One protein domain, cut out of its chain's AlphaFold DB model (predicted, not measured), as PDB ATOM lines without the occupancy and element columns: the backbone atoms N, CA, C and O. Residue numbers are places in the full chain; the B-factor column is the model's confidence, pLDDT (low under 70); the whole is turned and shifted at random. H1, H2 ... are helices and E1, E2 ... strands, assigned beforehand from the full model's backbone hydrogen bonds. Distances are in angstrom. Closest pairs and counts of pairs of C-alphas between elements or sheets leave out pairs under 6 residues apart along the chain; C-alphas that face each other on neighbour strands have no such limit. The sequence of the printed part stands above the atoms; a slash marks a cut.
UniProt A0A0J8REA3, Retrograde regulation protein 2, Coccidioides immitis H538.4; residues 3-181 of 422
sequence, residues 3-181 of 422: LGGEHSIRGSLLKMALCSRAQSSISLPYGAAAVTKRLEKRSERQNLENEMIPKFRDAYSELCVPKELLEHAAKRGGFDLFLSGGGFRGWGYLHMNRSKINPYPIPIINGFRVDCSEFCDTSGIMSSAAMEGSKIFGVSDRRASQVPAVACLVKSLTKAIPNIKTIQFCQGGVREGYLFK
ATOM      1  N   LEU A   3     173.417 199.461 194.248       81.38
ATOM      2  CA  LEU A   3     172.191 199.023 193.571       81.38
ATOM      3  C   LEU A   3     171.010 199.949 193.899       81.38
ATOM      4  O   LEU A   3     170.395 199.859 194.969       81.38
ATOM      5  N   GLY A   4     170.682 200.824 192.944       70.81
ATOM      6  CA  GLY A   4     169.583 201.788 193.036       70.81
ATOM      7  C   GLY A   4     168.174 201.182 192.916       70.81
ATOM      8  O   GLY A   4     167.990 200.059 192.436       70.81
ATOM      9  N   GLY A   5     167.168 201.958 193.346       54.62
ATOM     10  CA  GLY A   5     165.742 201.617 193.275       54.62
ATOM     11  C   GLY A   5     164.888 202.691 192.579       54.62
ATOM     12  O   GLY A   5     165.002 203.875 192.885       54.62
ATOM     13  N   GLU A   6     164.035 202.236 191.658       44.75
ATOM     14  CA  GLU A   6     162.897 202.895 190.978       44.75
ATOM     15  C   GLU A   6     163.114 204.148 190.105       44.75
ATOM     16  O   GLU A   6     162.544 204.166 189.023       44.75
ATOM     17  N   HIS A   7     163.885 205.169 190.497       37.72
ATOM     18  CA  HIS A   7     163.895 206.470 189.774       37.72
ATOM     19  C   HIS A   7     165.271 206.937 189.294       37.72
ATOM     20  O   HIS A   7     165.416 207.997 188.686       37.72
ATOM     21  N   SER A   8     166.304 206.144 189.541       33.72
ATOM     22  CA  SER A   8     167.620 206.441 189.008       33.72
ATOM     23  C   SER A   8     167.726 205.837 187.612       33.72
ATOM     24  O   SER A   8     167.899 204.633 187.459       33.72
ATOM     25  N   ILE A   9     167.708 206.700 186.597       30.20
ATOM     26  CA  ILE A   9     168.254 206.419 185.255       30.20
ATOM     27  C   ILE A   9     169.740 205.982 185.356       30.20
ATOM     28  O   ILE A   9     170.327 205.502 184.391       30.20
ATOM     29  N   ARG A  10     170.365 206.082 186.545       32.56
ATOM     30  CA  ARG A  10     171.697 205.554 186.842       32.56
ATOM     31  C   ARG A  10     171.644 204.185 187.504       32.56
ATOM     32  O   ARG A  10     170.924 203.941 188.472       32.56
ATOM     33  N   GLY A  11     172.463 203.345 186.916       43.84
ATOM     34  CA  GLY A  11     172.566 201.924 187.041       43.84
ATOM     35  C   GLY A  11     173.186 201.376 188.312       43.84
ATOM     36  O   GLY A  11     173.397 202.088 189.289       43.84
ATOM     37  N   SER A  12     173.534 200.089 188.266       41.19
ATOM     38  CA  SER A  12     174.506 199.556 189.215       41.19
ATOM     39  C   SER A  12     175.831 200.307 189.048       41.19
ATOM     40  O   SER A  12     176.334 200.409 187.927       41.19
ATOM     41  N   LEU A  13     176.343 200.893 190.137       45.97
ATOM     42  CA  LEU A  13     177.572 201.691 190.119       45.97
ATOM     43  C   LEU A  13     178.742 200.839 190.600       45.97
ATOM     44  O   LEU A  13     178.823 200.541 191.794       45.97
ATOM     45  N   LEU A  14     179.661 200.464 189.714       52.41
ATOM     46  CA  LEU A  14     180.926 199.846 190.114       52.41
ATOM     47  C   LEU A  14     181.967 200.954 190.316       52.41
ATOM     48  O   LEU A  14     182.136 201.806 189.448       52.41
ATOM     49  N   LYS A  15     182.608 200.984 191.488       51.66
ATOM     50  CA  LYS A  15     183.561 202.029 191.882       51.66
ATOM     51  C   LYS A  15     184.753 201.413 192.599       51.66
ATOM     52  O   LYS A  15     184.583 200.503 193.410       51.66
ATOM     53  N   MET A  16     185.931 201.962 192.330       48.47
ATOM     54  CA  MET A  16     187.181 201.609 192.993       48.47
ATOM     55  C   MET A  16     187.461 202.563 194.157       48.47
ATOM     56  O   MET A  16     187.341 203.778 194.011       48.47
ATOM     57  N   ALA A  17     187.817 202.021 195.323       49.84
ATOM     58  CA  ALA A  17     188.003 202.815 196.541       49.84
ATOM     59  C   ALA A  17     189.413 203.419 196.694       49.84
ATOM     60  O   ALA A  17     189.582 204.352 197.471       49.84
ATOM     61  N   LEU A  18     190.415 202.913 195.964       44.25
ATOM     62  CA  LEU A  18     191.835 203.174 196.247       44.25
ATOM     63  C   LEU A  18     192.541 204.140 195.281       44.25
ATOM     64  O   LEU A  18     193.726 204.395 195.454       44.25
ATOM     65  N   CYS A  19     191.839 204.744 194.316       38.72
ATOM     66  CA  CYS A  19     192.462 205.703 193.401       38.72
ATOM     67  C   CYS A  19     191.683 207.015 193.312       38.72
ATOM     68  O   CYS A  19     190.593 207.074 192.750       38.72
ATOM     69  N   SER A  20     192.308 208.094 193.784       42.84
ATOM     70  CA  SER A  20     191.899 209.484 193.546       42.84
ATOM     71  C   SER A  20     192.098 209.942 192.089       42.84
ATOM     72  O   SER A  20     191.755 211.077 191.767       42.84
ATOM     73  N   ARG A  21     192.650 209.084 191.210       39.72
ATOM     74  CA  ARG A  21     193.129 209.448 189.862       39.72
ATOM     75  C   ARG A  21     192.606 208.616 188.678       39.72
ATOM     76  O   ARG A  21     192.925 208.969 187.551       39.72
ATOM     77  N   ALA A  22     191.812 207.564 188.874       42.44
ATOM     78  CA  ALA A  22     191.249 206.796 187.749       42.44
ATOM     79  C   ALA A  22     189.834 207.292 187.391       42.44
ATOM     80  O   ALA A  22     189.120 207.772 188.272       42.44
ATOM     81  N   GLN A  23     189.409 207.180 186.127       52.97
ATOM     82  CA  GLN A  23     188.018 207.400 185.695       52.97
ATOM     83  C   GLN A  23     187.104 206.449 186.494       52.97
ATOM     84  O   GLN A  23     187.064 205.246 186.272       52.97
ATOM     85  N   SER A  24     186.488 206.968 187.559       64.25
ATOM     86  CA  SER A  24     186.304 206.156 188.779       64.25
ATOM     87  C   SER A  24     184.963 205.437 188.929       64.25
ATOM     88  O   SER A  24     184.687 204.911 190.013       64.25
ATOM     89  N   SER A  25     184.089 205.435 187.918       74.81
ATOM     90  CA  SER A  25     182.777 204.805 188.074       74.81
ATOM     91  C   SER A  25     182.047 204.510 186.772       74.81
ATOM     92  O   SER A  25     181.941 205.394 185.925       74.81
ATOM     93  N   ILE A  26     181.429 203.332 186.692       83.56
ATOM     94  CA  ILE A  26     180.619 202.896 185.545       83.56
ATOM     95  C   ILE A  26     179.192 202.626 186.011       83.56
ATOM     96  O   ILE A  26     178.985 202.043 187.078       83.56
ATOM     97  N   SER A  27     178.212 203.066 185.220       85.06
ATOM     98  CA  SER A  27     176.780 202.937 185.503       85.06
ATOM     99  C   SER A  27     176.118 202.016 184.480       85.06
ATOM    100  O   SER A  27     176.041 202.356 183.304       85.06
ATOM    101  N   LEU A  28     175.572 200.888 184.938       86.38
ATOM    102  CA  LEU A  28     174.935 199.878 184.077       86.38
ATOM    103  C   LEU A  28     173.425 199.783 184.316       86.38
ATOM    104  O   LEU A  28     173.047 199.694 185.480       86.38
ATOM    105  N   PRO A  29     172.555 199.680 183.293       87.12
ATOM    106  CA  PRO A  29     171.091 199.815 183.403       87.12
ATOM    107  C   PRO A  29     170.363 198.629 184.087       87.12
ATOM    108  O   PRO A  29     169.293 198.199 183.668       87.12
ATOM    109  N   TYR A  30     170.927 198.097 185.172       87.31
ATOM    110  CA  TYR A  30     170.486 196.921 185.914       87.31
ATOM    111  C   TYR A  30     170.119 197.261 187.367       87.31
ATOM    112  O   TYR A  30     170.634 196.677 188.317       87.31
ATOM    113  N   GLY A  31     169.229 198.238 187.556       85.12
ATOM    114  CA  GLY A  31     168.629 198.507 188.869       85.12
ATOM    115  C   GLY A  31     167.680 197.382 189.300       85.12
ATOM    116  O   GLY A  31     167.081 196.730 188.446       85.12
ATOM    117  N   ALA A  32     167.484 197.183 190.610       85.50
ATOM    118  CA  ALA A  32     166.662 196.080 191.131       85.50
ATOM    119  C   ALA A  32     165.251 196.064 190.514       85.50
ATOM    120  O   ALA A  32     164.816 195.041 190.004       85.50
ATOM    121  N   ALA A  33     164.580 197.219 190.467       84.75
ATOM    122  CA  ALA A  33     163.243 197.345 189.882       84.75
ATOM    123  C   ALA A  33     163.218 197.102 188.361       84.75
ATOM    124  O   ALA A  33     162.280 196.494 187.850       84.75
ATOM    125  N   ALA A  34     164.245 197.557 187.634       86.19
ATOM    126  CA  ALA A  34     164.350 197.338 186.191       86.19
ATOM    127  C   ALA A  34     164.535 195.847 185.881       86.19
ATOM    128  O   ALA A  34     163.845 195.302 185.025       86.19
ATOM    129  N   VAL A  35     165.411 195.174 186.630       88.56
ATOM    130  CA  VAL A  35     165.641 193.730 186.507       88.56
ATOM    131  C   VAL A  35     164.388 192.945 186.905       88.56
ATOM    132  O   VAL A  35     164.027 192.022 186.183       88.56
ATOM    133  N   THR A  36     163.671 193.326 187.971       88.62
ATOM    134  CA  THR A  36     162.397 192.684 188.354       88.62
ATOM    135  C   THR A  36     161.389 192.703 187.203       88.62
ATOM    136  O   THR A  36     160.928 191.641 186.797       88.62
ATOM    137  N   LYS A  37     161.127 193.875 186.602       87.94
ATOM    138  CA  LYS A  37     160.197 194.007 185.461       87.94
ATOM    139  C   LYS A  37     160.610 193.164 184.252       87.94
ATOM    140  O   LYS A  37     159.766 192.644 183.529       87.94
ATOM    141  N   ARG A  38     161.916 193.039 184.002       89.44
ATOM    142  CA  ARG A  38     162.438 192.206 182.909       89.44
ATOM    143  C   ARG A  38     162.274 190.714 183.206       89.44
ATOM    144  O   ARG A  38     161.916 189.958 182.313       89.44
ATOM    145  N   LEU A  39     162.466 190.289 184.455       87.50
ATOM    146  CA  LEU A  39     162.316 188.888 184.869       87.50
ATOM    147  C   LEU A  39     160.867 188.379 184.846       87.50
ATOM    148  O   LEU A  39     160.665 187.171 184.719       87.50
ATOM    149  N   GLU A  40     159.873 189.267 184.940       85.75
ATOM    150  CA  GLU A  40     158.452 188.928 184.758       85.75
ATOM    151  C   GLU A  40     158.155 188.438 183.332       85.75
ATOM    152  O   GLU A  40     157.265 187.613 183.115       85.75
ATOM    153  N   LYS A  41     158.942 188.877 182.343       85.31
ATOM    154  CA  LYS A  41     158.815 188.432 180.955       85.31
ATOM    155  C   LYS A  41     159.592 187.133 180.739       85.31
ATOM    156  O   LYS A  41     160.824 187.105 180.753       85.31
ATOM    157  N   ARG A  42     158.869 186.043 180.461       72.06
ATOM    158  CA  ARG A  42     159.439 184.693 180.268       72.06
ATOM    159  C   ARG A  42     160.544 184.634 179.202       72.06
ATOM    160  O   ARG A  42     161.509 183.902 179.393       72.06
ATOM    161  N   SER A  43     160.420 185.414 178.127       70.94
ATOM    162  CA  SER A  43     161.401 185.495 177.035       70.94
ATOM    163  C   SER A  43     162.728 186.144 177.444       70.94
ATOM    164  O   SER A  43     163.776 185.780 176.917       70.94
ATOM    165  N   GLU A  44     162.716 187.084 178.393       74.69
ATOM    166  CA  GLU A  44     163.922 187.797 178.833       74.69
ATOM    167  C   GLU A  44     164.664 187.044 179.951       74.69
ATOM    168  O   GLU A  44     165.884 187.155 180.066       74.69
ATOM    169  N   ARG A  45     163.961 186.222 180.742       72.75
ATOM    170  CA  ARG A  45     164.513 185.531 181.923       72.75
ATOM    171  C   ARG A  45     165.739 184.657 181.635       72.75
ATOM    172  O   ARG A  45     166.639 184.607 182.467       72.75
ATOM    173  N   GLN A  46     165.779 183.972 180.492       68.50
ATOM    174  CA  GLN A  46     166.906 183.105 180.111       68.50
ATOM    175  C   GLN A  46     168.078 183.879 179.493       68.50
ATOM    176  O   GLN A  46     169.221 183.444 179.591       68.50
ATOM    177  N   ASN A  47     167.811 185.047 178.905       83.69
ATOM    178  CA  ASN A  47     168.813 185.831 178.184       83.69
ATOM    179  C   ASN A  47     169.451 186.926 179.044       83.69
ATOM    180  O   ASN A  47     170.514 187.431 178.694       83.69
ATOM    181  N   LEU A  48     168.833 187.286 180.172       88.62
ATOM    182  CA  LEU A  48     169.275 188.416 180.981       88.62
ATOM    183  C   LEU A  48     170.667 188.205 181.595       88.62
ATOM    184  O   LEU A  48     171.489 189.113 181.532       88.62
ATOM    185  N   GLU A  49     170.973 187.008 182.112       87.69
ATOM    186  CA  GLU A  49     172.334 186.696 182.587       87.69
ATOM    187  C   GLU A  49     173.355 186.773 181.436       87.69
ATOM    188  O   GLU A  49     174.412 187.386 181.588       87.69
ATOM    189  N   ASN A  50     173.019 186.215 180.267       89.25
ATOM    190  CA  ASN A  50     173.883 186.224 179.080       89.25
ATOM    191  C   ASN A  50     174.136 187.643 178.546       89.25
ATOM    192  O   ASN A  50     175.194 187.898 177.980       89.25
ATOM    193  N   GLU A  51     173.197 188.571 178.749       91.69
ATOM    194  CA  GLU A  51     173.371 189.994 178.447       91.69
ATOM    195  C   GLU A  51     174.228 190.707 179.507       91.69
ATOM    196  O   GLU A  51     175.075 191.535 179.178       91.69
ATOM    197  N   MET A  52     174.004 190.413 180.790       91.19
ATOM    198  CA  MET A  52     174.627 191.131 181.904       91.19
ATOM    199  C   MET A  52     176.102 190.781 182.093       91.19
ATOM    200  O   MET A  52     176.906 191.668 182.370       91.19
ATOM    201  N   ILE A  53     176.468 189.506 181.945       93.19
ATOM    202  CA  ILE A  53     177.846 189.023 182.129       93.19
ATOM    203  C   ILE A  53     178.859 189.773 181.243       93.19
ATOM    204  O   ILE A  53     179.831 190.286 181.805       93.19
ATOM    205  N   PRO A  54     178.687 189.880 179.905       94.69
ATOM    206  CA  PRO A  54     179.637 190.614 179.072       94.69
ATOM    207  C   PRO A  54     179.700 192.090 179.469       94.69
ATOM    208  O   PRO A  54     180.796 192.593 179.671       94.69
ATOM    209  N   LYS A  55     178.567 192.754 179.748       92.00
ATOM    210  CA  LYS A  55     178.587 194.164 180.179       92.00
ATOM    211  C   LYS A  55     179.301 194.380 181.514       92.00
ATOM    212  O   LYS A  55     179.948 195.406 181.697       92.00
ATOM    213  N   PHE A  56     179.202 193.439 182.454       91.62
ATOM    214  CA  PHE A  56     179.987 193.503 183.688       91.62
ATOM    215  C   PHE A  56     181.480 193.278 183.441       91.62
ATOM    216  O   PHE A  56     182.294 193.904 184.117       91.62
ATOM    217  N   ARG A  57     181.851 192.416 182.487       92.62
ATOM    218  CA  ARG A  57     183.251 192.185 182.107       92.62
ATOM    219  C   ARG A  57     183.851 193.402 181.403       92.62
ATOM    220  O   ARG A  57     184.969 193.796 181.732       92.62
ATOM    221  N   ASP A  58     183.093 194.014 180.501       91.19
ATOM    222  CA  ASP A  58     183.473 195.250 179.818       91.19
ATOM    223  C   ASP A  58     183.653 196.367 180.847       91.19
ATOM    224  O   ASP A  58     184.705 196.998 180.892       91.19
ATOM    225  N   ALA A  59     182.698 196.511 181.776       88.12
ATOM    226  CA  ALA A  59     182.806 197.472 182.865       88.12
ATOM    227  C   ALA A  59     184.027 197.205 183.763       88.12
ATOM    228  O   ALA A  59     184.757 198.122 184.117       88.12
ATOM    229  N   TYR A  60     184.291 195.952 184.135       87.44
ATOM    230  CA  TYR A  60     185.484 195.615 184.915       87.44
ATOM    231  C   TYR A  60     186.783 195.980 184.178       87.44
ATOM    232  O   TYR A  60     187.720 196.473 184.805       87.44
ATOM    233  N   SER A  61     186.823 195.780 182.860       87.81
ATOM    234  CA  SER A  61     187.983 196.105 182.023       87.81
ATOM    235  C   SER A  61     188.182 197.618 181.895       87.81
ATOM    236  O   SER A  61     189.297 198.105 182.059       87.81
ATOM    237  N   GLU A  62     187.098 198.371 181.691       87.50
ATOM    238  CA  GLU A  62     187.097 199.837 181.588       87.50
ATOM    239  C   GLU A  62     187.499 200.527 182.903       87.50
ATOM    240  O   GLU A  62     188.061 201.621 182.884       87.50
ATOM    241  N   LEU A  63     187.293 199.879 184.057       82.50
ATOM    242  CA  LEU A  63     187.783 200.407 185.334       82.50
ATOM    243  C   LEU A  63     189.310 200.505 185.412       82.50
ATOM    244  O   LEU A  63     189.800 201.214 186.293       82.50
ATOM    245  N   CYS A  64     190.048 199.805 184.539       83.38
ATOM    246  CA  CYS A  64     191.509 199.835 184.485       83.38
ATOM    247  C   CYS A  64     192.134 199.649 185.877       83.38
ATOM    248  O   CYS A  64     192.880 200.505 186.357       83.38
ATOM    249  N   VAL A  65     191.776 198.547 186.553       82.62
ATOM    250  CA  VAL A  65     192.159 198.274 187.948       82.62
ATOM    251  C   VAL A  65     193.682 198.422 188.123       82.62
ATOM    252  O   VAL A  65     194.424 197.645 187.522       82.62
ATOM    253  N   PRO A  66     194.163 199.380 188.947       84.31
ATOM    254  CA  PRO A  66     195.585 199.600 189.175       84.31
ATOM    255  C   PRO A  66     196.320 198.345 189.635       84.31
ATOM    256  O   PRO A  66     195.782 197.520 190.383       84.31
ATOM    257  N   LYS A  67     197.580 198.224 189.219       86.94
ATOM    258  CA  LYS A  67     198.413 197.051 189.496       86.94
ATOM    259  C   LYS A  67     198.565 196.799 190.997       86.94
ATOM    260  O   LYS A  67     198.507 195.653 191.431       86.94
ATOM    261  N   GLU A  68     198.657 197.856 191.796       85.69
ATOM    262  CA  GLU A  68     198.773 197.782 193.253       85.69
ATOM    263  C   GLU A  68     197.562 197.069 193.871       85.69
ATOM    264  O   GLU A  68     197.695 196.286 194.812       85.69
ATOM    265  N   LEU A  69     196.368 197.293 193.312       82.06
ATOM    266  CA  LEU A  69     195.140 196.632 193.744       82.06
ATOM    267  C   LEU A  69     195.064 195.174 193.301       82.06
ATOM    268  O   LEU A  69     194.571 194.344 194.064       82.06
ATOM    269  N   LEU A  70     195.559 194.861 192.102       87.38
ATOM    270  CA  LEU A  70     195.680 193.481 191.628       87.38
ATOM    271  C   LEU A  70     196.636 192.682 192.523       87.38
ATOM    272  O   LEU A  70     196.298 191.587 192.965       87.38
ATOM    273  N   GLU A  71     197.802 193.249 192.840       88.50
ATOM    274  CA  GLU A  71     198.796 192.632 193.721       88.50
ATOM    275  C   GLU A  71     198.264 192.463 195.148       88.50
ATOM    276  O   GLU A  71     198.466 191.417 195.770       88.50
ATOM    277  N   HIS A  72     197.545 193.464 195.668       85.06
ATOM    278  CA  HIS A  72     196.904 193.381 196.981       85.06
ATOM    279  C   HIS A  72     195.841 192.283 197.031       85.06
ATOM    280  O   HIS A  72     195.812 191.497 197.981       85.06
ATOM    281  N   ALA A  73     195.001 192.187 195.998       86.88
ATOM    282  CA  ALA A  73     194.016 191.121 195.875       86.88
ATOM    283  C   ALA A  73     194.697 189.749 195.783       86.88
ATOM    284  O   ALA A  73     194.332 188.845 196.530       86.88
ATOM    285  N   ALA A  74     195.734 189.598 194.955       89.44
ATOM    286  CA  ALA A  74     196.480 188.347 194.826       89.44
ATOM    287  C   ALA A  74     197.078 187.889 196.169       89.44
ATOM    288  O   ALA A  74     196.866 186.749 196.579       89.44
ATOM    289  N   LYS A  75     197.730 188.796 196.912       89.06
ATOM    290  CA  LYS A  75     198.294 188.510 198.246       89.06
ATOM    291  C   LYS A  75     197.236 188.113 199.276       89.06
ATOM    292  O   LYS A  75     197.529 187.361 200.200       89.06
ATOM    293  N   ARG A  76     196.012 188.629 199.147       86.00
ATOM    294  CA  ARG A  76     194.909 188.362 200.083       86.00
ATOM    295  C   ARG A  76     193.985 187.228 199.652       86.00
ATOM    296  O   ARG A  76     193.093 186.886 200.430       86.00
ATOM    297  N   GLY A  77     194.198 186.630 198.480       90.25
ATOM    298  CA  GLY A  77     193.357 185.565 197.927       90.25
ATOM    299  C   GLY A  77     192.090 186.060 197.217       90.25
ATOM    300  O   GLY A  77     191.160 185.284 197.032       90.25
ATOM    301  N   GLY A  78     192.029 187.343 196.856       91.31
ATOM    302  CA  GLY A  78     190.970 187.936 196.044       91.31
ATOM    303  C   GLY A  78     190.542 189.339 196.485       91.31
ATOM    304  O   GLY A  78     191.069 189.907 197.442       91.31
ATOM    305  N   PHE A  79     189.575 189.903 195.763       89.06
ATOM    306  CA  PHE A  79     188.982 191.209 196.035       89.06
ATOM    307  C   PHE A  79     187.931 191.153 197.139       89.06
ATOM    308  O   PHE A  79     187.145 190.206 197.235       89.06
ATOM    309  N   ASP A  80     187.859 192.243 197.897       89.75
ATOM    310  CA  ASP A  80     186.741 192.537 198.783       89.75
ATOM    311  C   ASP A  80     185.728 193.414 198.039       89.75
ATOM    312  O   ASP A  80     186.040 194.520 197.585       89.75
ATOM    313  N   LEU A  81     184.506 192.907 197.886       91.50
ATOM    314  CA  LEU A  81     183.424 193.581 197.183       91.50
ATOM    315  C   LEU A  81     182.503 194.296 198.176       91.50
ATOM    316  O   LEU A  81     181.787 193.671 198.954       91.50
ATOM    317  N   PHE A  82     182.464 195.624 198.104       91.25
ATOM    318  CA  PHE A  82     181.583 196.444 198.938       91.25
ATOM    319  C   PHE A  82     180.241 196.670 198.241       91.25
ATOM    320  O   PHE A  82     180.215 197.197 197.125       91.25
ATOM    321  N   LEU A  83     179.132 196.299 198.880       92.19
ATOM    322  CA  LEU A  83     177.780 196.413 198.323       92.19
ATOM    323  C   LEU A  83     176.941 197.441 199.079       92.19
ATOM    324  O   LEU A  83     176.769 197.330 200.289       92.19
ATOM    325  N   SER A  84     176.359 198.398 198.361       90.88
ATOM    326  CA  SER A  84     175.429 199.397 198.900       90.88
ATOM    327  C   SER A  84     174.101 199.399 198.136       90.88
ATOM    328  O   SER A  84     173.975 198.824 197.058       90.88
ATOM    329  N   GLY A  85     173.084 200.050 198.696       88.31
ATOM    330  CA  GLY A  85     171.782 200.194 198.042       88.31
ATOM    331  C   GLY A  85     170.707 199.245 198.578       88.31
ATOM    332  O   GLY A  85     170.969 198.284 199.300       88.31
ATOM    333  N   GLY A  86     169.446 199.568 198.286       86.56
ATOM    334  CA  GLY A  86     168.286 198.955 198.943       86.56
ATOM    335  C   GLY A  86     168.153 197.451 198.703       86.56
ATOM    336  O   GLY A  86     167.884 196.715 199.654       86.56
ATOM    337  N   GLY A  87     168.385 197.011 197.462       87.62
ATOM    338  CA  GLY A  87     168.317 195.597 197.086       87.62
ATOM    339  C   GLY A  87     169.417 194.770 197.751       87.62
ATOM    340  O   GLY A  87     169.126 193.752 198.371       87.62
ATOM    341  N   PHE A  88     170.668 195.252 197.733       91.69
ATOM    342  CA  PHE A  88     171.773 194.556 198.399       91.69
ATOM    343  C   PHE A  88     171.652 194.548 199.922       91.69
ATOM    344  O   PHE A  88     172.020 193.557 200.540       91.69
ATOM    345  N   ARG A  89     171.079 195.587 200.548       91.50
ATOM    346  CA  ARG A  89     170.787 195.536 201.990       91.50
ATOM    347  C   ARG A  89     169.782 194.439 202.329       91.50
ATOM    348  O   ARG A  89     170.012 193.699 203.277       91.50
ATOM    349  N   GLY A  90     168.698 194.315 201.559       90.62
ATOM    350  CA  GLY A  90     167.742 193.213 201.726       90.62
ATOM    351  C   GLY A  90     168.414 191.850 201.571       90.62
ATOM    352  O   GLY A  90     168.253 190.986 202.422       90.62
ATOM    353  N   TRP A  91     169.247 191.710 200.538       92.00
ATOM    354  CA  TRP A  91     170.037 190.504 200.297       92.00
ATOM    355  C   TRP A  91     170.965 190.152 201.466       92.00
ATOM    356  O   TRP A  91     171.012 189.005 201.895       92.00
ATOM    357  N   GLY A  92     171.666 191.134 202.030       94.25
ATOM    358  CA  GLY A  92     172.548 190.892 203.167       94.25
ATOM    359  C   GLY A  92     171.804 190.543 204.461       94.25
ATOM    360  O   GLY A  92     172.300 189.719 205.219       94.25
ATOM    361  N   TYR A  93     170.590 191.063 204.693       94.19
ATOM    362  CA  TYR A  93     169.749 190.603 205.811       94.19
ATOM    363  C   TYR A  93     169.290 189.144 205.642       94.19
ATOM    364  O   TYR A  93     169.234 188.413 206.629       94.19
ATOM    365  N   LEU A  94     169.032 188.686 204.411       92.94
ATOM    366  CA  LEU A  94     168.748 187.267 204.145       92.94
ATOM    367  C   LEU A  94     169.962 186.380 204.456       92.94
ATOM    368  O   LEU A  94     169.813 185.341 205.096       92.94
ATOM    369  N   HIS A  95     171.162 186.812 204.054       93.94
ATOM    370  CA  HIS A  95     172.415 186.134 204.412       93.94
ATOM    371  C   HIS A  95     172.631 186.091 205.923       93.94
ATOM    372  O   HIS A  95     172.941 185.041 206.473       93.94
ATOM    373  N   MET A  96     172.399 187.206 206.614       94.44
ATOM    374  CA  MET A  96     172.518 187.281 208.069       94.44
ATOM    375  C   MET A  96     171.553 186.323 208.779       94.44
ATOM    376  O   MET A  96     171.949 185.662 209.734       94.44
ATOM    377  N   ASN A  97     170.316 186.201 208.287       91.75
ATOM    378  CA  ASN A  97     169.316 185.272 208.816       91.75
ATOM    379  C   ASN A  97     169.674 183.795 208.567       91.75
ATOM    380  O   ASN A  97     169.356 182.939 209.387       91.75
ATOM    381  N   ARG A  98     170.347 183.490 207.448       91.00
ATOM    382  CA  ARG A  98     170.847 182.142 207.122       91.00
ATOM    383  C   ARG A  98     172.213 181.820 207.728       91.00
ATOM    384  O   ARG A  98     172.697 180.704 207.543       91.00
ATOM    385  N   SER A  99     172.843 182.769 208.419       91.25
ATOM    386  CA  SER A  99     174.123 182.537 209.081       91.25
ATOM    387  C   SER A  99     174.037 181.316 209.995       91.25
ATOM    388  O   SER A  99     173.032 181.097 210.673       91.25
ATOM    389  N   LYS A 100     175.135 180.556 210.081       91.12
ATOM    390  CA  LYS A 100     175.271 179.440 211.035       91.12
ATOM    391  C   LYS A 100     175.035 179.890 212.484       91.12
ATOM    392  O   LYS A 100     174.712 179.075 213.342       91.12
ATOM    393  N   ILE A 101     175.204 181.186 212.748       92.06
ATOM    394  CA  ILE A 101     174.942 181.830 214.031       92.06
ATOM    395  C   ILE A 101     173.608 182.564 213.914       92.06
ATOM    396  O   ILE A 101     173.541 183.653 213.343       92.06
ATOM    397  N   ASN A 102     172.555 181.969 214.472       89.62
ATOM    398  CA  ASN A 102     171.195 182.494 214.419       89.62
ATOM    399  C   ASN A 102     170.568 182.511 215.833       89.62
ATOM    400  O   ASN A 102     170.585 181.473 216.498       89.62
ATOM    401  N   PRO A 103     170.034 183.647 216.327       92.12
ATOM    402  CA  PRO A 103     170.052 184.976 215.706       92.12
ATOM    403  C   PRO A 103     171.463 185.559 215.626       92.12
ATOM    404  O   PRO A 103     172.224 185.499 216.591       92.12
ATOM    405  N   TYR A 104     171.814 186.168 214.495       95.81
ATOM    406  CA  TYR A 104     173.110 186.827 214.337       95.81
ATOM    407  C   TYR A 104     173.282 187.952 215.385       95.81
ATOM    408  O   TYR A 104     172.341 188.715 215.616       95.81
ATOM    409  N   PRO A 105     174.443 188.077 216.063       95.75
ATOM    410  CA  PRO A 105     174.561 188.903 217.272       95.75
ATOM    411  C   PRO A 105     174.538 190.418 217.029       95.75
ATOM    412  O   PRO A 105     174.237 191.162 217.956       95.75
ATOM    413  N   ILE A 106     174.858 190.879 215.816       96.62
ATOM    414  CA  ILE A 106     174.911 192.303 215.461       96.62
ATOM    415  C   ILE A 106     173.831 192.570 214.398       96.62
ATOM    416  O   ILE A 106     174.084 192.354 213.213       96.62
ATOM    417  N   PRO A 107     172.615 193.004 214.789       93.75
ATOM    418  CA  PRO A 107     171.444 193.055 213.910       93.75
ATOM    419  C   PRO A 107     171.403 194.328 213.044       93.75
ATOM    420  O   PRO A 107     170.349 194.922 212.824       93.75
ATOM    421  N   ILE A 108     172.552 194.779 212.540       94.25
ATOM    422  CA  ILE A 108     172.654 195.904 211.604       94.25
ATOM    423  C   ILE A 108     173.393 195.451 210.354       94.25
ATOM    424  O   ILE A 108     174.288 194.626 210.421       94.25
ATOM    425  N   ILE A 109     173.030 195.983 209.190       94.38
ATOM    426  CA  ILE A 109     173.664 195.556 207.937       94.38
ATOM    427  C   ILE A 109     175.079 196.123 207.757       94.38
ATOM    428  O   ILE A 109     175.887 195.571 207.014       94.38
ATOM    429  N   ASN A 110     175.368 197.259 208.397       94.31
ATOM    430  CA  ASN A 110     176.617 197.978 208.208       94.31
ATOM    431  C   ASN A 110     177.807 197.196 208.773       94.31
ATOM    432  O   ASN A 110     177.948 197.082 209.987       94.31
ATOM    433  N   GLY A 111     178.702 196.754 207.888       93.75
ATOM    434  CA  GLY A 111     179.893 196.007 208.288       93.75
ATOM    435  C   GLY A 111     179.677 194.496 208.364       93.75
ATOM    436  O   GLY A 111     180.610 193.788 208.747       93.75
ATOM    437  N   PHE A 112     178.493 194.005 207.980       96.44
ATOM    438  CA  PHE A 112     178.241 192.581 207.793       96.44
ATOM    439  C   PHE A 112     179.027 192.065 206.585       96.44
ATOM    440  O   PHE A 112     179.037 192.701 205.525       96.44
ATOM    441  N   ARG A 113     179.686 190.916 206.743       95.50
ATOM    442  CA  ARG A 113     180.569 190.324 205.737       95.50
ATOM    443  C   ARG A 113     180.241 188.849 205.547       95.50
ATOM    444  O   ARG A 113     179.930 188.171 206.520       95.50
ATOM    445  N   VAL A 114     180.339 188.387 204.307       95.44
ATOM    446  CA  VAL A 114     180.192 186.979 203.917       95.44
ATOM    447  C   VAL A 114     181.286 186.592 202.931       95.44
ATOM    448  O   VAL A 114     181.812 187.448 202.208       95.44
ATOM    449  N   ASP A 115     181.615 185.308 202.880       94.19
ATOM    450  CA  ASP A 115     182.521 184.772 201.868       94.19
ATOM    451  C   ASP A 115     181.824 184.646 200.510       94.19
ATOM    452  O   ASP A 115     180.600 184.533 200.411       94.19
ATOM    453  N   CYS A 116     182.611 184.658 199.434       93.31
ATOM    454  CA  CYS A 116     182.088 184.560 198.073       93.31
ATOM    455  C   CYS A 116     181.317 183.256 197.825       93.31
ATOM    456  O   CYS A 116     180.313 183.269 197.118       93.31
ATOM    457  N   SER A 117     181.732 182.147 198.443       91.50
ATOM    458  CA  SER A 117     181.035 180.858 198.351       91.50
ATOM    459  C   SER A 117     179.611 180.937 198.906       91.50
ATOM    460  O   SER A 117     178.669 180.533 198.226       91.50
ATOM    461  N   GLU A 118     179.441 181.518 200.096       91.62
ATOM    462  CA  GLU A 118     178.127 181.735 200.709       91.62
ATOM    463  C   GLU A 118     177.309 182.743 199.899       91.62
ATOM    464  O   GLU A 118     176.143 182.503 199.591       91.62
ATOM    465  N   PHE A 119     177.936 183.838 199.464       91.62
ATOM    466  CA  PHE A 119     177.292 184.859 198.641       91.62
ATOM    467  C   PHE A 119     176.751 184.313 197.310       91.62
ATOM    468  O   PHE A 119     175.693 184.755 196.850       91.62
ATOM    469  N   CYS A 120     177.453 183.345 196.711       89.06
ATOM    470  CA  CYS A 120     177.065 182.682 195.469       89.06
ATOM    471  C   CYS A 120     175.902 181.684 195.628       89.06
ATOM    472  O   CYS A 120     175.262 181.375 194.616       89.06
ATOM    473  N   ASP A 121     175.563 181.224 196.846       89.75
ATOM    474  CA  ASP A 121     174.384 180.372 197.116       89.75
ATOM    475  C   ASP A 121     173.071 181.175 197.047       89.75
ATOM    476  O   ASP A 121     172.305 181.349 197.998       89.75
ATOM    477  N   THR A 122     172.801 181.686 195.853       88.00
ATOM    478  CA  THR A 122     171.574 182.407 195.516       88.00
ATOM    479  C   THR A 122     170.338 181.515 195.613       88.00
ATOM    480  O   THR A 122     169.278 182.003 195.995       88.00
ATOM    481  N   SER A 123     170.465 180.217 195.315       86.12
ATOM    482  CA  SER A 123     169.392 179.225 195.434       86.12
ATOM    483  C   SER A 123     168.861 179.137 196.853       86.12
ATOM    484  O   SER A 123     167.667 179.342 197.066       86.12
ATOM    485  N   GLY A 124     169.732 178.902 197.835       84.94
ATOM    486  CA  GLY A 124     169.295 178.773 199.215       84.94
ATOM    487  C   GLY A 124     168.745 180.085 199.783       84.94
ATOM    488  O   GLY A 124     167.825 180.063 200.599       84.94
ATOM    489  N   ILE A 125     169.259 181.239 199.333       86.00
ATOM    490  CA  ILE A 125     168.733 182.552 199.735       86.00
ATOM    491  C   ILE A 125     167.323 182.752 199.184       86.00
ATOM    492  O   ILE A 125     166.430 183.169 199.922       86.00
ATOM    493  N   MET A 126     167.104 182.420 197.910       84.69
ATOM    494  CA  MET A 126     165.782 182.481 197.288       84.69
ATOM    495  C   MET A 126     164.793 181.545 197.982       84.69
ATOM    496  O   MET A 126     163.680 181.971 198.277       84.69
ATOM    497  N   SER A 127     165.200 180.311 198.296       83.88
ATOM    498  CA  SER A 127     164.369 179.368 199.048       83.88
ATOM    499  C   SER A 127     163.986 179.926 200.417       83.88
ATOM    500  O   SER A 127     162.812 179.898 200.765       83.88
ATOM    501  N   SER A 128     164.939 180.502 201.160       78.94
ATOM    502  CA  SER A 128     164.666 181.109 202.469       78.94
ATOM    503  C   SER A 128     163.723 182.308 202.386       78.94
ATOM    504  O   SER A 128     162.922 182.493 203.293       78.94
ATOM    505  N   ALA A 129     163.817 183.126 201.335       79.06
ATOM    506  CA  ALA A 129     162.935 184.276 201.143       79.06
ATOM    507  C   ALA A 129     161.515 183.878 200.705       79.06
ATOM    508  O   ALA A 129     160.575 184.634 200.929       79.06
ATOM    509  N   ALA A 130     161.366 182.715 200.063       76.88
ATOM    510  CA  ALA A 130     160.089 182.191 199.590       76.88
ATOM    511  C   ALA A 130     159.315 181.396 200.658       76.88
ATOM    512  O   ALA A 130     158.175 181.015 200.407       76.88
ATOM    513  N   MET A 131     159.907 181.127 201.829       72.88
ATOM    514  CA  MET A 131     159.210 180.426 202.911       72.88
ATOM    515  C   MET A 131     158.070 181.297 203.451       72.88
ATOM    516  O   MET A 131     158.308 182.338 204.071       72.88
ATOM    517  N   GLU A 132     156.829 180.862 203.222       56.47
ATOM    518  CA  GLU A 132     155.623 181.533 203.713       56.47
ATOM    519  C   GLU A 132     155.682 181.747 205.236       56.47
ATOM    520  O   GLU A 132     156.119 180.884 205.995       56.47
ATOM    521  N   GLY A 133     155.280 182.938 205.694       60.19
ATOM    522  CA  GLY A 133     155.280 183.303 207.117       60.19
ATOM    523  C   GLY A 133     156.637 183.723 207.702       60.19
ATOM    524  O   GLY A 133     156.679 184.204 208.838       60.19
ATOM    525  N   SER A 134     157.743 183.627 206.954       63.16
ATOM    526  CA  SER A 134     159.065 184.055 207.430       63.16
ATOM    527  C   SER A 134     159.228 185.585 207.384       63.16
ATOM    528  O   SER A 134     159.768 186.172 206.447       63.16
ATOM    529  N   LYS A 135     158.766 186.289 208.427       79.75
ATOM    530  CA  LYS A 135     159.127 187.705 208.623       79.75
ATOM    531  C   LYS A 135     160.606 187.802 208.998       79.75
ATOM    532  O   LYS A 135     160.966 187.729 210.170       79.75
ATOM    533  N   ILE A 136     161.463 187.969 207.995       83.81
ATOM    534  CA  ILE A 136     162.903 188.138 208.195       83.81
ATOM    535  C   ILE A 136     163.186 189.584 208.608       83.81
ATOM    536  O   ILE A 136     162.824 190.540 207.915       83.81
ATOM    537  N   PHE A 137     163.858 189.752 209.745       85.06
ATOM    538  CA  PHE A 137     164.250 191.067 210.243       85.06
ATOM    539  C   PHE A 137     165.069 191.835 209.193       85.06
ATOM    540  O   PHE A 137     166.001 191.307 208.592       85.06
ATOM    541  N   GLY A 138     164.716 193.101 208.958       83.62
ATOM    542  CA  GLY A 138     165.397 193.948 207.975       83.62
ATOM    543  C   GLY A 138     164.989 193.715 206.512       83.62
ATOM    544  O   GLY A 138     165.473 194.437 205.630       83.62
ATOM    545  N   VAL A 139     164.059 192.797 206.223       87.12
ATOM    546  CA  VAL A 139     163.527 192.548 204.872       87.12
ATOM    547  C   VAL A 139     162.044 192.930 204.820       87.12
ATOM    548  O   VAL A 139     161.193 192.242 205.362       87.12
ATOM    549  N   SER A 140     161.723 194.056 204.173       86.00
ATOM    550  CA  SER A 140     160.333 194.457 203.895       86.00
ATOM    551  C   SER A 140     159.760 193.681 202.705       86.00
ATOM    552  O   SER A 140     160.537 193.252 201.852       86.00
ATOM    553  N   ASP A 141     158.438 193.668 202.526       83.81
ATOM    554  CA  ASP A 141     157.768 193.039 201.369       83.81
ATOM    555  C   ASP A 141     158.350 193.510 200.027       83.81
ATOM    556  O   ASP A 141     158.670 192.714 199.145       83.81
ATOM    557  N   ARG A 142     158.638 194.816 199.914       82.50
ATOM    558  CA  ARG A 142     159.312 195.386 198.736       82.50
ATOM    559  C   ARG A 142     160.713 194.810 198.478       82.50
ATOM    560  O   ARG A 142     161.147 194.735 197.338       82.50
ATOM    561  N   ARG A 143     161.468 194.466 199.525       84.19
ATOM    562  CA  ARG A 143     162.804 193.861 199.380       84.19
ATOM    563  C   ARG A 143     162.676 192.378 199.056       84.19
ATOM    564  O   ARG A 143     163.452 191.897 198.240       84.19
ATOM    565  N   ALA A 144     161.688 191.695 199.636       85.38
ATOM    566  CA  ALA A 144     161.371 190.307 199.325       85.38
ATOM    567  C   ALA A 144     161.008 190.129 197.837       85.38
ATOM    568  O   ALA A 144     161.566 189.261 197.170       85.38
ATOM    569  N   SER A 145     160.189 191.023 197.266       84.81
ATOM    570  CA  SER A 145     159.834 190.971 195.836       84.81
ATOM    571  C   SER A 145     161.017 191.219 194.885       84.81
ATOM    572  O   SER A 145     160.991 190.806 193.728       84.81
ATOM    573  N   GLN A 146     162.092 191.855 195.364       86.38
ATOM    574  CA  GLN A 146     163.308 192.122 194.588       86.38
ATOM    575  C   GLN A 146     164.340 190.986 194.655       86.38
ATOM    576  O   GLN A 146     165.322 191.019 193.911       86.38
ATOM    577  N   VAL A 147     164.145 189.971 195.504       89.12
ATOM    578  CA  VAL A 147     165.113 188.875 195.708       89.12
ATOM    579  C   VAL A 147     165.492 188.161 194.403       89.12
ATOM    580  O   VAL A 147     166.692 188.014 194.165       89.12
ATOM    581  N   PRO A 148     164.558 187.782 193.503       90.38
ATOM    582  CA  PRO A 148     164.925 187.131 192.241       90.38
ATOM    583  C   PRO A 148     165.788 188.020 191.333       90.38
ATOM    584  O   PRO A 148     166.706 187.536 190.669       90.38
ATOM    585  N   ALA A 149     165.525 189.330 191.334       90.25
ATOM    586  CA  ALA A 149     166.300 190.299 190.571       90.25
ATOM    587  C   ALA A 149     167.724 190.442 191.111       90.25
ATOM    588  O   ALA A 149     168.687 190.395 190.343       90.25
ATOM    589  N   VAL A 150     167.870 190.551 192.435       91.38
ATOM    590  CA  VAL A 150     169.189 190.604 193.077       91.38
ATOM    591  C   VAL A 150     169.949 189.291 192.876       91.38
ATOM    592  O   VAL A 150     171.142 189.333 192.600       91.38
ATOM    593  N   ALA A 151     169.281 188.136 192.916       92.50
ATOM    594  CA  ALA A 151     169.908 186.844 192.640       92.50
ATOM    595  C   ALA A 151     170.497 186.767 191.218       92.50
ATOM    596  O   ALA A 151     171.644 186.353 191.053       92.50
ATOM    597  N   CYS A 152     169.749 187.205 190.198       91.50
ATOM    598  CA  CYS A 152     170.225 187.275 188.809       91.50
ATOM    599  C   CYS A 152     171.443 188.209 188.666       91.50
ATOM    600  O   CYS A 152     172.453 187.851 188.052       91.50
ATOM    601  N   LEU A 153     171.377 189.382 189.308       91.56
ATOM    602  CA  LEU A 153     172.482 190.340 189.391       91.56
ATOM    603  C   LEU A 153     173.733 189.725 190.017       91.56
ATOM    604  O   LEU A 153     174.811 189.827 189.439       91.56
ATOM    605  N   VAL A 154     173.589 189.073 191.172       91.75
ATOM    606  CA  VAL A 154     174.693 188.443 191.903       91.75
ATOM    607  C   VAL A 154     175.346 187.346 191.068       91.75
ATOM    608  O   VAL A 154     176.562 187.377 190.909       91.75
ATOM    609  N   LYS A 155     174.562 186.438 190.466       91.75
ATOM    610  CA  LYS A 155     175.089 185.381 189.580       91.75
ATOM    611  C   LYS A 155     175.869 185.949 188.402       91.75
ATOM    612  O   LYS A 155     176.937 185.447 188.066       91.75
ATOM    613  N   SER A 156     175.327 186.981 187.762       92.31
ATOM    614  CA  SER A 156     175.970 187.610 186.606       92.31
ATOM    615  C   SER A 156     177.268 188.309 187.011       92.31
ATOM    616  O   SER A 156     178.278 188.195 186.324       92.31
ATOM    617  N   LEU A 157     177.255 188.991 188.159       91.12
ATOM    618  CA  LEU A 157     178.398 189.717 188.699       91.12
ATOM    619  C   LEU A 157     179.551 188.784 189.082       91.12
ATOM    620  O   LEU A 157     180.689 189.042 188.701       91.12
ATOM    621  N   THR A 158     179.273 187.700 189.814       91.19
ATOM    622  CA  THR A 158     180.312 186.774 190.295       91.19
ATOM    623  C   THR A 158     180.912 185.923 189.178       91.19
ATOM    624  O   THR A 158     182.064 185.516 189.283       91.19
ATOM    625  N   LYS A 159     180.181 185.709 188.074       91.38
ATOM    626  CA  LYS A 159     180.723 185.116 186.836       91.38
ATOM    627  C   LYS A 159     181.585 186.092 186.027       91.38
ATOM    628  O   LYS A 159     182.419 185.653 185.237       91.38
ATOM    629  N   ALA A 160     181.350 187.395 186.161       90.69
ATOM    630  CA  ALA A 160     182.024 188.417 185.364       90.69
ATOM    631  C   ALA A 160     183.298 188.958 186.025       90.69
ATOM    632  O   ALA A 160     184.283 189.193 185.329       90.69
ATOM    633  N   ILE A 161     183.282 189.153 187.347       87.38
ATOM    634  CA  ILE A 161     184.415 189.698 188.100       87.38
ATOM    635  C   ILE A 161     185.229 188.540 188.695       87.38
ATOM    636  O   ILE A 161     184.708 187.801 189.534       87.38
ATOM    637  N   PRO A 162     186.507 188.378 188.308       85.75
ATOM    638  CA  PRO A 162     187.331 187.284 188.802       85.75
ATOM    639  C   PRO A 162     187.739 187.493 190.265       85.75
ATOM    640  O   PRO A 162     187.892 188.621 190.734       85.75
ATOM    641  N   ASN A 163     188.000 186.383 190.960       88.12
ATOM    642  CA  ASN A 163     188.670 186.352 192.262       88.12
ATOM    643  C   ASN A 163     188.012 187.230 193.339       88.12
ATOM    644  O   ASN A 163     188.712 187.875 194.113       88.12
ATOM    645  N   ILE A 164     186.679 187.287 193.417       91.69
ATOM    646  CA  ILE A 164     186.010 187.882 194.583       91.69
ATOM    647  C   ILE A 164     186.193 186.927 195.763       91.69
ATOM    648  O   ILE A 164     185.774 185.774 195.695       91.69
ATOM    649  N   LYS A 165     186.798 187.415 196.848       93.88
ATOM    650  CA  LYS A 165     187.004 186.641 198.073       93.88
ATOM    651  C   LYS A 165     185.849 186.826 199.040       93.88
ATOM    652  O   LYS A 165     185.264 185.852 199.505       93.88
ATOM    653  N   THR A 166     185.524 188.079 199.343       94.06
ATOM    654  CA  THR A 166     184.511 188.399 200.345       94.06
ATOM    655  C   THR A 166     183.636 189.560 199.914       94.06
ATOM    656  O   THR A 166     184.013 190.377 199.071       94.06
ATOM    657  N   ILE A 167     182.452 189.623 200.507       95.31
ATOM    658  CA  ILE A 167     181.452 190.639 200.242       95.31
ATOM    659  C   ILE A 167     181.141 191.348 201.552       95.31
ATOM    660  O   ILE A 167     180.779 190.700 202.531       95.31
ATOM    661  N   GLN A 168     181.240 192.676 201.561       95.12
ATOM    662  CA  GLN A 168     180.886 193.508 202.706       95.12
ATOM    663  C   GLN A 168     179.682 194.392 202.380       95.12
ATOM    664  O   GLN A 168     179.711 195.217 201.463       95.12
ATOM    665  N   PHE A 169     178.621 194.252 203.169       95.06
ATOM    666  CA  PHE A 169     177.417 195.055 203.029       95.06
ATOM    667  C   PHE A 169     177.574 196.402 203.742       95.06
ATOM    668  O   PHE A 169     178.028 196.505 204.885       95.06
ATOM    669  N   CYS A 170     177.193 197.456 203.032       91.88
ATOM    670  CA  CYS A 170     177.344 198.841 203.440       91.88
ATOM    671  C   CYS A 170     175.962 199.476 203.614       91.88
ATOM    672  O   CYS A 170     175.085 199.370 202.751       91.88
ATOM    673  N   GLN A 171     175.765 200.171 204.735       88.00
ATOM    674  CA  GLN A 171     174.552 200.963 204.941       88.00
ATOM    675  C   GLN A 171     174.619 202.300 204.199       88.00
ATOM    676  O   GLN A 171     173.627 202.693 203.581       88.00
ATOM    677  N   GLY A 172     175.782 202.962 204.251       85.12
ATOM    678  CA  GLY A 172     176.041 204.210 203.540       85.12
ATOM    679  C   GLY A 172     176.044 204.026 202.022       85.12
ATOM    680  O   GLY A 172     176.345 202.947 201.509       85.12
ATOM    681  N   GLY A 173     175.694 205.088 201.307       86.19
ATOM    682  CA  GLY A 173     175.693 205.147 199.850       86.19
ATOM    683  C   GLY A 173     176.081 206.539 199.359       86.19
ATOM    684  O   GLY A 173     176.949 207.198 199.928       86.19
ATOM    685  N   VAL A 174     175.432 207.001 198.288       85.69
ATOM    686  CA  VAL A 174     175.777 208.270 197.620       85.69
ATOM    687  C   VAL A 174     175.677 209.484 198.549       85.69
ATOM    688  O   VAL A 174     176.536 210.359 198.488       85.69
ATOM    689  N   ARG A 175     174.666 209.541 199.426       89.50
ATOM    690  CA  ARG A 175     174.446 210.688 200.330       89.50
ATOM    691  C   ARG A 175     175.576 210.819 201.344       89.50
ATOM    692  O   ARG A 175     176.174 211.882 201.476       89.50
ATOM    693  N   GLU A 176     175.901 209.721 202.014       89.12
ATOM    694  CA  GLU A 176     176.979 209.661 202.994       89.12
ATOM    695  C   GLU A 176     178.335 209.871 202.306       89.12
ATOM    696  O   GLU A 176     179.182 210.575 202.838       89.12
ATOM    697  N   GLY A 177     178.522 209.349 201.088       87.69
ATOM    698  CA  GLY A 177     179.720 209.591 200.281       87.69
ATOM    699  C   GLY A 177     179.897 211.054 199.855       87.69
ATOM    700  O   GLY A 177     181.028 211.539 199.814       87.69
ATOM    701  N   TYR A 178     178.805 211.770 199.569       89.19
ATOM    702  CA  TYR A 178     178.837 213.205 199.280       89.19
ATOM    703  C   TYR A 178     179.279 214.004 200.511       89.19
ATOM    704  O   TYR A 178     180.230 214.773 200.415       89.19
ATOM    705  N   LEU A 179     178.663 213.752 201.671       91.06
ATOM    706  CA  LEU A 179     179.060 214.379 202.938       91.06
ATOM    707  C   LEU A 179     180.495 214.016 203.331       91.06
ATOM    708  O   LEU A 179     181.264 214.866 203.762       91.06
ATOM    709  N   PHE A 180     180.898 212.759 203.136       89.94
ATOM    710  CA  PHE A 180     182.264 212.334 203.414       89.94
ATOM    711  C   PHE A 180     183.266 213.111 202.560       89.94
ATOM    712  O   PHE A 180     184.301 213.516 203.072       89.94
ATOM    713  N   LYS A 181     182.953 213.390 201.286       88.88
ATOM    714  CA  LYS A 181     183.818 214.175 200.388       88.88
ATOM    715  C   LYS A 181     184.005 215.626 200.849       88.88
ATOM    716  O   LYS A 181     185.046 216.200 200.546       88.88
TER     717      LYS A 181
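Overview. This is residues 3 to 181 of the 422 residues of the protein "Retrograde regulation protein 2" of Coccidioides immitis H538.4 (UniProt A0A0J8REA3). Helix H9 runs through a cluster of mostly crossed helices, with H1, H3, H5 and H7 packed round it; beside this cluster a small sheet, E3, E5 and E4, has H5 and H6 on one face. A strand hairpin, E1 and E2, packs on H3, and residues 175 to 181, in H10, stick out. The printed part has 179 residues, with ten named helices and five named strands in the order E1 E2 H1 H2 H3 H4 E3 H5 E4 H6 H7 H8 H9 E5 H10. The class is mixed, helices and strands; the whole is compact, with a radius of gyration of the C-alphas of 16.1 A and spans of 49 by 42 by 32 A.

Arrangement. E1, residues 12 to 15, and E2, residues 25 to 28, are an antiparallel hairpin, with N 12 and O 28 within hydrogen-bond range at 2.9 A. H1, residues 32 to 39, and H2, residues 42 to 45, only just touch, with 3 pairs of C-alphas within 8 A, only at the corner. H3 is residues 48 to 62; the closest C-alphas of E2 and H3, Ile 26 and Ala 59, are 6.4 A apart. H4, residues 67 to 76, only grazes the mixed sheet of E3, residues 79 to 85, E5, residues 164 to 169, and E4, residues 113 to 115, in that order. E3 and E5 are parallel, with N 81 and O 166 2.8 A apart; E5 and E4 are antiparallel, with N 167 and O 114 2.8 A apart. H5, residues 86 to 98, is on one face, making two layers, helix over sheet, at a height over the sheet of 8.6 A. H6, residues 116 to 120, is on the same face. The hub H9, residues 147 to 160, touches H3 at a steep tilt of 48 degrees, closest at the C-alphas of Ile 53 and Ser 156, 5.1 A. It touches H7, residues 122 to 130, at a shallow tilt of 6 degrees, opposite ways, closest at the C-alphas of Thr 122 and Ala 151, 5.5 A. H8, residues 141 to 144, touches residues 86 to 90 of H5, closest at the C-alphas of Arg 143 and Gly 90, 5.5 A. Every O i to N i+4 pair is within hydrogen-bond range in H1, H4, H5, H6, H7, H9 and H10, and 9 of 11 in H3; H2 and H8 are too short for one.

Along the chain. E1 begins at C-alpha 12, (174.506, 199.556, 189.215). From first to last C-alpha H3 measures 21.2 A, E3 19.5 A, H5 18.9 A and H9 19.8 A. H10, residues 174 to 181, ends at (183.818, 214.175, 200.388).

Size, cuts and confidence. The C-alphas farthest apart, Arg 21 and Gly 133, are 49.1 A apart. The printed part has no cut; H5 to E4 is a long link. The model's pLDDT is under 70 at residues 5 to 24, 46 and 132 to 134.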